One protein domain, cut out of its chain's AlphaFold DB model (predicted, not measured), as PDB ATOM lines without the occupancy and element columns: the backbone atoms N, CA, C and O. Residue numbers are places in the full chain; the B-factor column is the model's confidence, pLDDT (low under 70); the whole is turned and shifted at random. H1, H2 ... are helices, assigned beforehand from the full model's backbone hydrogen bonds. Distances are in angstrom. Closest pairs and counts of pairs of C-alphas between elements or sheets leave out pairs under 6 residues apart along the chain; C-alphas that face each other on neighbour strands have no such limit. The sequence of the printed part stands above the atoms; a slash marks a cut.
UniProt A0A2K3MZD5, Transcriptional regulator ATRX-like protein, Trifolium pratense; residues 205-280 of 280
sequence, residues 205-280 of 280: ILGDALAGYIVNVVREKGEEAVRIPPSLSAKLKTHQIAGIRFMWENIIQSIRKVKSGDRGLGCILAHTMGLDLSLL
ATOM      1  N   ILE A 205      60.016 -24.511  53.960       61.47
ATOM      2  CA  ILE A 205      61.416 -24.866  53.757       61.47
ATOM      3  C   ILE A 205      61.773 -24.433  52.334       61.47
ATOM      4  O   ILE A 205      61.278 -24.989  51.362       61.47
ATOM      5  N   LEU A 206      62.612 -23.402  52.213       60.28
ATOM      6  CA  LEU A 206      62.999 -22.832  50.925       60.28
ATOM      7  C   LEU A 206      64.196 -23.614  50.368       60.28
ATOM      8  O   LEU A 206      65.335 -23.406  50.802       60.28
ATOM      9  N   GLY A 207      63.927 -24.528  49.437       66.56
ATOM     10  CA  GLY A 207      64.917 -25.353  48.739       66.56
ATOM     11  C   GLY A 207      64.518 -26.827  48.669       66.56
ATOM     12  O   GLY A 207      63.632 -27.266  49.395       66.56
ATOM     13  N   ASP A 208      65.222 -27.582  47.826       70.31
ATOM     14  CA  ASP A 208      64.990 -29.013  47.604       70.31
ATOM     15  C   ASP A 208      66.172 -29.857  48.084       70.31
ATOM     16  O   ASP A 208      67.316 -29.397  48.104       70.31
ATOM     17  N   ALA A 209      65.921 -31.140  48.365       66.94
ATOM     18  CA  ALA A 209      66.960 -32.106  48.734       66.94
ATOM     19  C   ALA A 209      68.099 -32.203  47.693       66.94
ATOM     20  O   ALA A 209      69.241 -32.485  48.054       66.94
ATOM     21  N   LEU A 210      67.806 -31.926  46.415       62.16
ATOM     22  CA  LEU A 210      68.780 -31.930  45.318       62.16
ATOM     23  C   LEU A 210      69.534 -30.599  45.163       62.16
ATOM     24  O   LEU A 210      70.710 -30.601  44.808       62.16
ATOM     25  N   ALA A 211      68.877 -29.467  45.433       68.38
ATOM     26  CA  ALA A 211      69.443 -28.126  45.249       68.38
ATOM     27  C   ALA A 211      70.095 -27.548  46.521       68.38
ATOM     28  O   ALA A 211      70.804 -26.535  46.451       68.38
ATOM     29  N   GLY A 212      69.866 -28.191  47.668       78.19
ATOM     30  CA  GLY A 212      70.314 -27.750  48.981       78.19
ATOM     31  C   GLY A 212      69.335 -26.778  49.637       78.19
ATOM     32  O   GLY A 212      68.844 -25.838  49.008       78.19
ATOM     33  N   TYR A 213      69.067 -26.980  50.927       81.12
ATOM     34  CA  TYR A 213      68.170 -26.110  51.692       81.12
ATOM     35  C   TYR A 213      68.821 -24.768  52.026       81.12
ATOM     36  O   TYR A 213      69.973 -24.725  52.461       81.12
ATOM     37  N   ILE A 214      68.083 -23.664  51.870       83.00
ATOM     38  CA  ILE A 214      68.566 -22.328  52.240       83.00
ATOM     39  C   ILE A 214      68.329 -22.100  53.731       83.00
ATOM     40  O   ILE A 214      67.187 -22.078  54.208       83.00
ATOM     41  N   VAL A 215      69.425 -21.891  54.458       82.94
ATOM     42  CA  VAL A 215      69.416 -21.640  55.904       82.94
ATOM     43  C   VAL A 215      69.267 -20.146  56.201       82.94
ATOM     44  O   VAL A 215      68.550 -19.763  57.119       82.94
ATOM     45  N   ASN A 216      69.884 -19.295  55.378       79.62
ATOM     46  CA  ASN A 216      69.860 -17.842  55.539       79.62
ATOM     47  C   ASN A 216      68.653 -17.212  54.816       79.62
ATOM     48  O   ASN A 216      68.784 -16.715  53.694       79.62
ATOM     49  N   VAL A 217      67.467 -17.292  55.428       70.56
ATOM     50  CA  VAL A 217      66.211 -16.768  54.846       70.56
ATOM     51  C   VAL A 217      66.139 -15.245  54.959       70.56
ATOM     52  O   VAL A 217      65.775 -14.564  54.002       70.56
ATOM     53  N   VAL A 218      66.542 -14.702  56.107       66.00
ATOM     54  CA  VAL A 218      66.538 -13.263  56.381       66.00
ATOM     55  C   VAL A 218      67.902 -12.680  56.010       66.00
ATOM     56  O   VAL A 218      68.857 -12.793  56.770       66.00
ATOM     57  N   ARG A 219      68.004 -12.057  54.829       67.50
ATOM     58  CA  ARG A 219      69.245 -11.444  54.321       67.50
ATOM     59  C   ARG A 219      69.148  -9.926  54.239       67.50
ATOM     60  O   ARG A 219      68.136  -9.392  53.792       67.50
ATOM     61  N   GLU A 220      70.231  -9.230  54.588       62.50
ATOM     62  CA  GLU A 220      70.423  -7.846  54.143       62.50
ATOM     63  C   GLU A 220      70.799  -7.809  52.651       62.50
ATOM     64  O   GLU A 220      71.392  -8.749  52.111       62.50
ATOM     65  N   LYS A 221      70.435  -6.716  51.961       54.06
ATOM     66  CA  LYS A 221      70.678  -6.554  50.518       54.06
ATOM     67  C   LYS A 221      72.173  -6.740  50.208       54.06
ATOM     68  O   LYS A 221      73.007  -5.990  50.712       54.06
ATOM     69  N   GLY A 222      72.483  -7.735  49.371       63.97
ATOM     70  CA  GLY A 222      73.837  -8.029  48.887       63.97
ATOM     71  C   GLY A 222      74.553  -9.220  49.539       63.97
ATOM     72  O   GLY A 222      75.701  -9.472  49.190       63.97
ATOM     73  N   GLU A 223      73.924  -9.962  50.459       69.94
ATOM     74  CA  GLU A 223      74.534 -11.166  51.052       69.94
ATOM     75  C   GLU A 223      74.221 -12.462  50.277       69.94
ATOM     76  O   GLU A 223      73.100 -12.687  49.804       69.94
ATOM     77  N   GLU A 224      75.214 -13.353  50.183       75.31
ATOM     78  CA  GLU A 224      75.073 -14.674  49.565       75.31
ATOM     79  C   GLU A 224      74.164 -15.595  50.400       75.31
ATOM     80  O   GLU A 224      74.172 -15.575  51.635       75.31
ATOM     81  N   ALA A 225      73.334 -16.396  49.722       78.81
ATOM     82  CA  ALA A 225      72.462 -17.362  50.384       78.81
ATOM     83  C   ALA A 225      73.276 -18.569  50.863       78.81
ATOM     84  O   ALA A 225      73.813 -19.314  50.047       78.81
ATOM     85  N   VAL A 226      73.304 -18.805  52.176       83.62
ATOM     86  CA  VAL A 226      73.944 -20.002  52.736       83.62
ATOM     87  C   VAL A 226      73.037 -21.206  52.540       83.62
ATOM     88  O   VAL A 226      71.887 -21.214  52.994       83.62
ATOM     89  N   ARG A 227      73.573 -22.211  51.847       87.19
ATOM     90  CA  ARG A 227      72.888 -23.459  51.517       87.19
ATOM     91  C   ARG A 227      73.523 -24.636  52.237       87.19
ATOM     92  O   ARG A 227      74.744 -24.721  52.346       87.19
ATOM     93  N   ILE A 228      72.682 -25.568  52.665       86.25
ATOM     94  CA  ILE A 228      73.123 -26.889  53.101       86.25
ATOM     95  C   ILE A 228      73.521 -27.685  51.849       86.25
ATOM     96  O   ILE A 228      72.734 -27.736  50.901       86.25
ATOM     97  N   PRO A 229      74.697 -28.332  51.817       85.19
ATOM     98  CA  PRO A 229      75.086 -29.193  50.706       85.19
ATOM     99  C   PRO A 229      74.017 -30.259  50.391       85.19
ATOM    100  O   PRO A 229      73.421 -30.813  51.326       85.19
ATOM    101  N   PRO A 230      73.790 -30.615  49.113       82.12
ATOM    102  CA  PRO A 230      72.803 -31.632  48.731       82.12
ATOM    103  C   PRO A 230      73.023 -32.990  49.418       82.12
ATOM    104  O   PRO A 230      72.071 -33.648  49.830       82.12
ATOM    105  N   SER A 231      74.284 -33.379  49.643       85.00
ATOM    106  CA  SER A 231      74.655 -34.637  50.309       85.00
ATOM    107  C   SER A 231      74.148 -34.755  51.752       85.00
ATOM    108  O   SER A 231      73.913 -35.867  52.227       85.00
ATOM    109  N   LEU A 232      73.999 -33.624  52.448       82.62
ATOM    110  CA  LEU A 232      73.412 -33.559  53.789       82.62
ATOM    111  C   LEU A 232      71.905 -33.327  53.702       82.62
ATOM    112  O   LEU A 232      71.145 -33.974  54.413       82.62
ATOM    113  N   SER A 233      71.467 -32.479  52.771       84.31
ATOM    114  CA  SER A 233      70.050 -32.179  52.546       84.31
ATOM    115  C   SER A 233      69.221 -33.439  52.279       84.31
ATOM    116  O   SER A 233      68.127 -33.562  52.814       84.31
ATOM    117  N   ALA A 234      69.764 -34.423  51.555       80.25
ATOM    118  CA  ALA A 234      69.093 -35.702  51.299       80.25
ATOM    119  C   ALA A 234      68.885 -36.589  52.546       80.25
ATOM    120  O   ALA A 234      68.082 -37.517  52.507       80.25
ATOM    121  N   LYS A 235      69.620 -36.344  53.638       83.81
ATOM    122  CA  LYS A 235      69.570 -37.148  54.874       83.81
ATOM    123  C   LYS A 235      68.805 -36.460  56.004       83.81
ATOM    124  O   LYS A 235      68.464 -37.114  56.985       83.81
ATOM    125  N   LEU A 236      68.573 -35.155  55.882       82.50
ATOM    126  CA  LEU A 236      67.961 -34.349  56.926       82.50
ATOM    127  C   LEU A 236      66.438 -34.386  56.822       82.50
ATOM    128  O   LEU A 236      65.856 -34.198  55.756       82.50
ATOM    129  N   LYS A 237      65.778 -34.580  57.962       82.88
ATOM    130  CA  LYS A 237      64.322 -34.453  58.076       82.88
ATOM    131  C   LYS A 237      63.919 -32.978  58.173       82.88
ATOM    132  O   LYS A 237      64.699 -32.131  58.608       82.88
ATOM    133  N   THR A 238      62.665 -32.673  57.838       80.56
ATOM    134  CA  THR A 238      62.104 -31.305  57.849       80.56
ATOM    135  C   THR A 238      62.342 -30.560  59.167       80.56
ATOM    136  O   THR A 238      62.768 -29.408  59.164       80.56
ATOM    137  N   HIS A 239      62.159 -31.232  60.305       80.06
ATOM    138  CA  HIS A 239      62.407 -30.654  61.628       80.06
ATOM    139  C   HIS A 239      63.899 -30.404  61.918       80.06
ATOM    140  O   HIS A 239      64.223 -29.463  62.637       80.06
ATOM    141  N   GLN A 240      64.819 -31.199  61.354       83.00
ATOM    142  CA  GLN A 240      66.262 -30.979  61.513       83.00
ATOM    143  C   GLN A 240      66.680 -29.744  60.723       83.00
ATOM    144  O   GLN A 240      67.382 -28.887  61.247       83.00
ATOM    145  N   ILE A 241      66.172 -29.597  59.499       82.56
ATOM    146  CA  ILE A 241      66.400 -28.407  58.668       82.56
ATOM    147  C   ILE A 241      65.855 -27.158  59.371       82.56
ATOM    148  O   ILE A 241      66.519 -26.121  59.389       82.56
ATOM    149  N   ALA A 242      64.685 -27.261  60.006       81.38
ATOM    150  CA  ALA A 242      64.132 -26.191  60.832       81.38
ATOM    151  C   ALA A 242      65.032 -25.860  62.039       81.38
ATOM    152  O   ALA A 242      65.247 -24.686  62.329       81.38
ATOM    153  N   GLY A 243      65.617 -26.866  62.697       84.12
ATOM    154  CA  GLY A 243      66.598 -26.677  63.770       84.12
ATOM    155  C   GLY A 243      67.879 -25.978  63.303       84.12
ATOM    156  O   GLY A 243      68.335 -25.040  63.948       84.12
ATOM    157  N   ILE A 244      68.425 -26.364  62.145       85.25
ATOM    158  CA  ILE A 244      69.612 -25.723  61.547       85.25
ATOM    159  C   ILE A 244      69.322 -24.257  61.210       85.25
ATOM    160  O   ILE A 244      70.122 -23.376  61.523       85.25
ATOM    161  N   ARG A 245      68.153 -23.981  60.623       84.44
ATOM    162  CA  ARG A 245      67.669 -22.614  60.378       84.44
ATOM    163  C   ARG A 245      67.569 -21.808  61.661       84.44
ATOM    164  O   ARG A 245      68.082 -20.697  61.726       84.44
ATOM    165  N   PHE A 246      66.986 -22.400  62.697       81.44
ATOM    166  CA  PHE A 246      66.877 -21.764  63.999       81.44
ATOM    167  C   PHE A 246      68.256 -21.430  64.585       81.44
ATOM    168  O   PHE A 246      68.472 -20.306  65.033       81.44
ATOM    169  N   MET A 247      69.214 -22.358  64.544       84.06
ATOM    170  CA  MET A 247      70.574 -22.089  65.020       84.06
ATOM    171  C   MET A 247      71.236 -20.956  64.235       84.06
ATOM    172  O   MET A 247      71.825 -20.059  64.834       84.06
ATOM    173  N   TRP A 248      71.109 -20.954  62.908       84.31
ATOM    174  CA  TRP A 248      71.679 -19.911  62.056       84.31
ATOM    175  C   TRP A 248      71.137 -18.516  62.385       84.31
ATOM    176  O   TRP A 248      71.911 -17.573  62.573       84.31
ATOM    177  N   GLU A 249      69.814 -18.390  62.498       79.00
ATOM    178  CA  GLU A 249      69.138 -17.128  62.813       79.00
ATOM    179  C   GLU A 249      69.516 -16.596  64.200       79.00
ATOM    180  O   GLU A 249      69.634 -15.384  64.387       79.00
ATOM    181  N   ASN A 250      69.738 -17.488  65.169       77.44
ATOM    182  CA  ASN A 250      70.046 -17.090  66.540       77.44
ATOM    183  C   ASN A 250      71.539 -16.830  66.767       77.44
ATOM    184  O   ASN A 250      71.865 -15.852  67.434       77.44
ATOM    185  N   ILE A 251      72.436 -17.650  66.212       79.12
ATOM    186  CA  ILE A 251      73.884 -17.539  66.450       79.12
ATOM    187  C   ILE A 251      74.526 -16.520  65.511       79.12
ATOM    188  O   ILE A 251      75.201 -15.593  65.961       79.12
ATOM    189  N   ILE A 252      74.339 -16.706  64.202       75.31
ATOM    190  CA  ILE A 252      75.131 -16.026  63.172       75.31
ATOM    191  C   ILE A 252      74.450 -14.734  62.719       75.31
ATOM    192  O   ILE A 252      75.140 -13.728  62.569       75.31
ATOM    193  N   GLN A 253      73.118 -14.721  62.568       68.25
ATOM    194  CA  GLN A 253      72.284 -13.611  62.059       68.25
ATOM    195  C   GLN A 253      72.649 -13.087  60.654       68.25
ATOM    196  O   GLN A 253      71.767 -12.952  59.817       68.25
ATOM    197  N   SER A 254      73.913 -12.757  60.388       68.94
ATOM    198  CA  SER A 254      74.441 -12.270  59.113       68.94
ATOM    199  C   SER A 254      75.913 -12.658  58.971       68.94
ATOM    200  O   SER A 254      76.698 -12.607  59.921       68.94
ATOM    201  N   ILE A 255      76.314 -12.973  57.740       71.88
ATOM    202  CA  ILE A 255      77.707 -13.296  57.399       71.88
ATOM    203  C   ILE A 255      78.620 -12.086  57.656       71.88
ATOM    204  O   ILE A 255      79.791 -12.244  58.005       71.88
ATOM    205  N   ARG A 256      78.097 -10.864  57.499       70.38
ATOM    206  CA  ARG A 256      78.862  -9.629  57.707       70.38
ATOM    207  C   ARG A 256      79.185  -9.408  59.178       70.38
ATOM    208  O   ARG A 256      80.316  -9.049  59.470       70.38
ATOM    209  N   LYS A 257      78.259  -9.707  60.096       69.44
ATOM    210  CA  LYS A 257      78.512  -9.614  61.547       69.44
ATOM    211  C   LYS A 257      79.636 -10.544  61.999       69.44
ATOM    212  O   LYS A 257      80.544 -10.110  62.700       69.44
ATOM    213  N   VAL A 258      79.636 -11.786  61.510       67.62
ATOM    214  CA  VAL A 258      80.715 -12.747  61.807       67.62
ATOM    215  C   VAL A 258      82.060 -12.257  61.266       67.62
ATOM    216  O   VAL A 258      83.073 -12.350  61.954       67.62
ATOM    217  N   LYS A 259      82.088 -11.680  60.057       69.06
ATOM    218  CA  LYS A 259      83.313 -11.103  59.474       69.06
ATOM    219  C   LYS A 259      83.804  -9.850  60.207       69.06
ATOM    220  O   LYS A 259      85.006  -9.613  60.233       69.06
ATOM    221  N   SER A 260      82.904  -9.085  60.819       74.56
ATOM    222  CA  SER A 260      83.232  -7.910  61.637       74.56
ATOM    223  C   SER A 260      83.776  -8.256  63.029       74.56
ATOM    224  O   SER A 260      84.142  -7.352  63.775       74.56
ATOM    225  N   GLY A 261      83.867  -9.544  63.385       70.75
ATOM    226  CA  GLY A 261      84.407  -9.999  64.668       70.75
ATOM    227  C   GLY A 261      83.373 -10.102  65.791       70.75
ATOM    228  O   GLY A 261      83.748 -10.346  66.940       70.75
ATOM    229  N   ASP A 262      82.080  -9.970  65.482       75.94
ATOM    230  CA  ASP A 262      81.029 -10.222  66.463       75.94
ATOM    231  C   ASP A 262      80.979 -11.720  66.769       75.94
ATOM    232  O   ASP A 262      80.714 -12.548  65.897       75.94
ATOM    233  N   ARG A 263      81.176 -12.082  68.041       68.00
ATOM    234  CA  ARG A 263      81.112 -13.478  68.516       68.00
ATOM    235  C   ARG A 263      79.691 -14.071  68.507       68.00
ATOM    236  O   ARG A 263      79.504 -15.192  68.967       68.00
ATOM    237  N   GLY A 264      78.712 -13.337  67.976       69.38
ATOM    238  CA  GLY A 264      77.319 -13.762  67.867       69.38
ATOM    239  C   GLY A 264      76.587 -13.829  69.208       69.38
ATOM    240  O   GLY A 264      77.064 -13.346  70.237       69.38
ATOM    241  N   LEU A 265      75.392 -14.417  69.176       72.12
ATOM    242  CA  LEU A 265      74.635 -14.802  70.369       72.12
ATOM    243  C   LEU A 265      74.731 -16.322  70.561       72.12
ATOM    244  O   LEU A 265      74.987 -17.065  69.618       72.12
ATOM    245  N   GLY A 266      74.503 -16.804  71.782       79.19
ATOM    246  CA  GLY A 266      74.335 -18.236  72.036       79.19
ATOM    247  C   GLY A 266      72.892 -18.670  71.779       79.19
ATOM    248  O   GLY A 266      71.963 -17.930  72.102       79.19
ATOM    249  N   CYS A 267      72.685 -19.875  71.247       78.62
ATOM    250  CA  CYS A 267      71.368 -20.511  71.243       78.62
ATOM    251  C   CYS A 267      71.356 -21.696  72.212       78.62
ATOM    252  O   CYS A 267      72.314 -22.467  72.272       78.62
ATOM    253  N   ILE A 268      70.262 -21.861  72.953       80.06
ATOM    254  CA  ILE A 268      70.020 -23.060  73.757       80.06
ATOM    255  C   ILE A 268      69.022 -23.916  72.991       80.06
ATOM    256  O   ILE A 268      67.895 -23.489  72.740       80.06
ATOM    257  N   LEU A 269      69.435 -25.128  72.629       76.38
ATOM    258  CA  LEU A 269      68.563 -26.114  72.008       76.38
ATOM    259  C   LEU A 269      68.031 -27.048  73.102       76.38
ATOM    260  O   LEU A 269      68.652 -28.048  73.445       76.38
ATOM    261  N   ALA A 270      66.898 -26.688  73.701       71.94
ATOM    262  CA  ALA A 270      66.237 -27.500  74.720       71.94
ATOM    263  C   ALA A 270      65.069 -28.258  74.085       71.94
ATOM    264  O   ALA A 270      63.916 -27.842  74.191       71.94
ATOM    265  N   HIS A 271      65.368 -29.342  73.368       61.69
ATOM    266  CA  HIS A 271      64.339 -30.113  72.685       61.69
ATOM    267  C   HIS A 271      64.017 -31.434  73.393       61.69
ATOM    268  O   HIS A 271      64.878 -32.286  73.557       61.69
ATOM    269  N   THR A 272      62.741 -31.640  73.725       51.81
ATOM    270  CA  THR A 272      62.124 -32.944  74.051       51.81
ATOM    271  C   THR A 272      61.639 -33.722  72.816       51.81
ATOM    272  O   THR A 272      60.839 -34.643  72.941       51.81
ATOM    273  N   MET A 273      62.067 -33.364  71.603       55.97
ATOM    274  CA  MET A 273      61.817 -34.156  70.398       55.97
ATOM    275  C   MET A 273      63.088 -34.942  70.151       55.97
ATOM    276  O   MET A 273      64.165 -34.355  70.101       55.97
ATOM    277  N   GLY A 274      62.951 -36.266  70.077       50.50
ATOM    278  CA  GLY A 274      64.027 -37.224  69.834       50.50
ATOM    279  C   GLY A 274      64.636 -37.023  68.454       50.50
ATOM    280  O   GLY A 274      64.343 -37.750  67.510       50.50
ATOM    281  N   LEU A 275      65.425 -35.965  68.334       56.06
ATOM    282  CA  LEU A 275      66.255 -35.673  67.190       56.06
ATOM    283  C   LEU A 275      67.605 -36.267  67.523       56.06
ATOM    284  O   LEU A 275      68.251 -35.817  68.468       56.06
ATOM    285  N   ASP A 276      68.008 -37.292  66.780       51.84
ATOM    286  CA  ASP A 276      69.355 -37.834  66.871       51.84
ATOM    287  C   ASP A 276      70.337 -36.700  66.539       51.84
ATOM    288  O   ASP A 276      70.575 -36.363  65.378       51.84
ATOM    289  N   LEU A 277      70.857 -36.062  67.591       59.62
ATOM    290  CA  LEU A 277      71.807 -34.948  67.545       59.62
ATOM    291  C   LEU A 277      73.122 -35.354  66.856       59.62
ATOM    292  O   LEU A 277      73.923 -34.499  66.515       59.62
ATOM    293  N   SER A 278      73.341 -36.649  66.606       53.50
ATOM    294  CA  SER A 278      74.546 -37.192  65.972       53.50
ATOM    295  C   SER A 278      74.780 -36.731  64.527       53.50
ATOM    296  O   SER A 278      75.870 -36.948  64.004       53.50
ATOM    297  N   LEU A 279      73.784 -36.120  63.877       50.59
ATOM    298  CA  LEU A 279      73.871 -35.633  62.494       50.59
ATOM    299  C   LEU A 279      73.913 -34.101  62.345       50.59
ATOM    300  O   LEU A 279      74.053 -33.637  61.212       50.59
ATOM    301  N   LEU A 280      73.764 -33.335  63.431       51.59
ATOM    302  CA  LEU A 280      73.752 -31.864  63.420       51.59
ATOM    303  C   LEU A 280      75.148 -31.298  63.709       51.59
ATOM    304  O   LEU A 280      75.526 -30.327  63.019       51.59
TER     305      LEU A 280
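What this domain is: This is residues 205 to 280 of the 280 residues of the protein "Transcriptional regulator ATRX-like protein" of Trifolium pratense (UniProt A0A2K3MZD5). The domain has little regular structure: one helix, H2, lies between two long loop stretches, with small H1 near its first end and small H3 beyond its last. Residues 205 to 229 fold back on themselves along one side of H2, and residues 260 to 280 run back along the other. The 76 printed residues hold three named helices, H1, H2, H3, and no named strand; the class is all helix, with 23 residues in named elements. The whole is compact, radius of gyration of the C-alphas 13.1 A, spanning 35 by 29 by 16 A.

Where its parts are: H1 is residues 230 to 233, from C-alpha 230 at (72.803, -31.632, 48.731). H2, residues 238 to 251, is 20.1 A long. H3, residues 255 to 259, ends at C-alpha 259, (83.313, -11.103, 59.474).

How they stand to each other: H1 and H2, joined by a tight link, are only just apart, closest C-alphas 8.1 A. H3, after another tight link, is apart from both. In H2 and H3 every O i to N i+4 pair is within hydrogen-bond range; H1 is too short for one.

The domain as a whole: The C-alphas of Gly 222 and Thr 272 are farthest apart, 37.3 A. The printed part has no cut. Mean pLDDT is 72.9; 29 printed residues are under 70, among them 271 to 280.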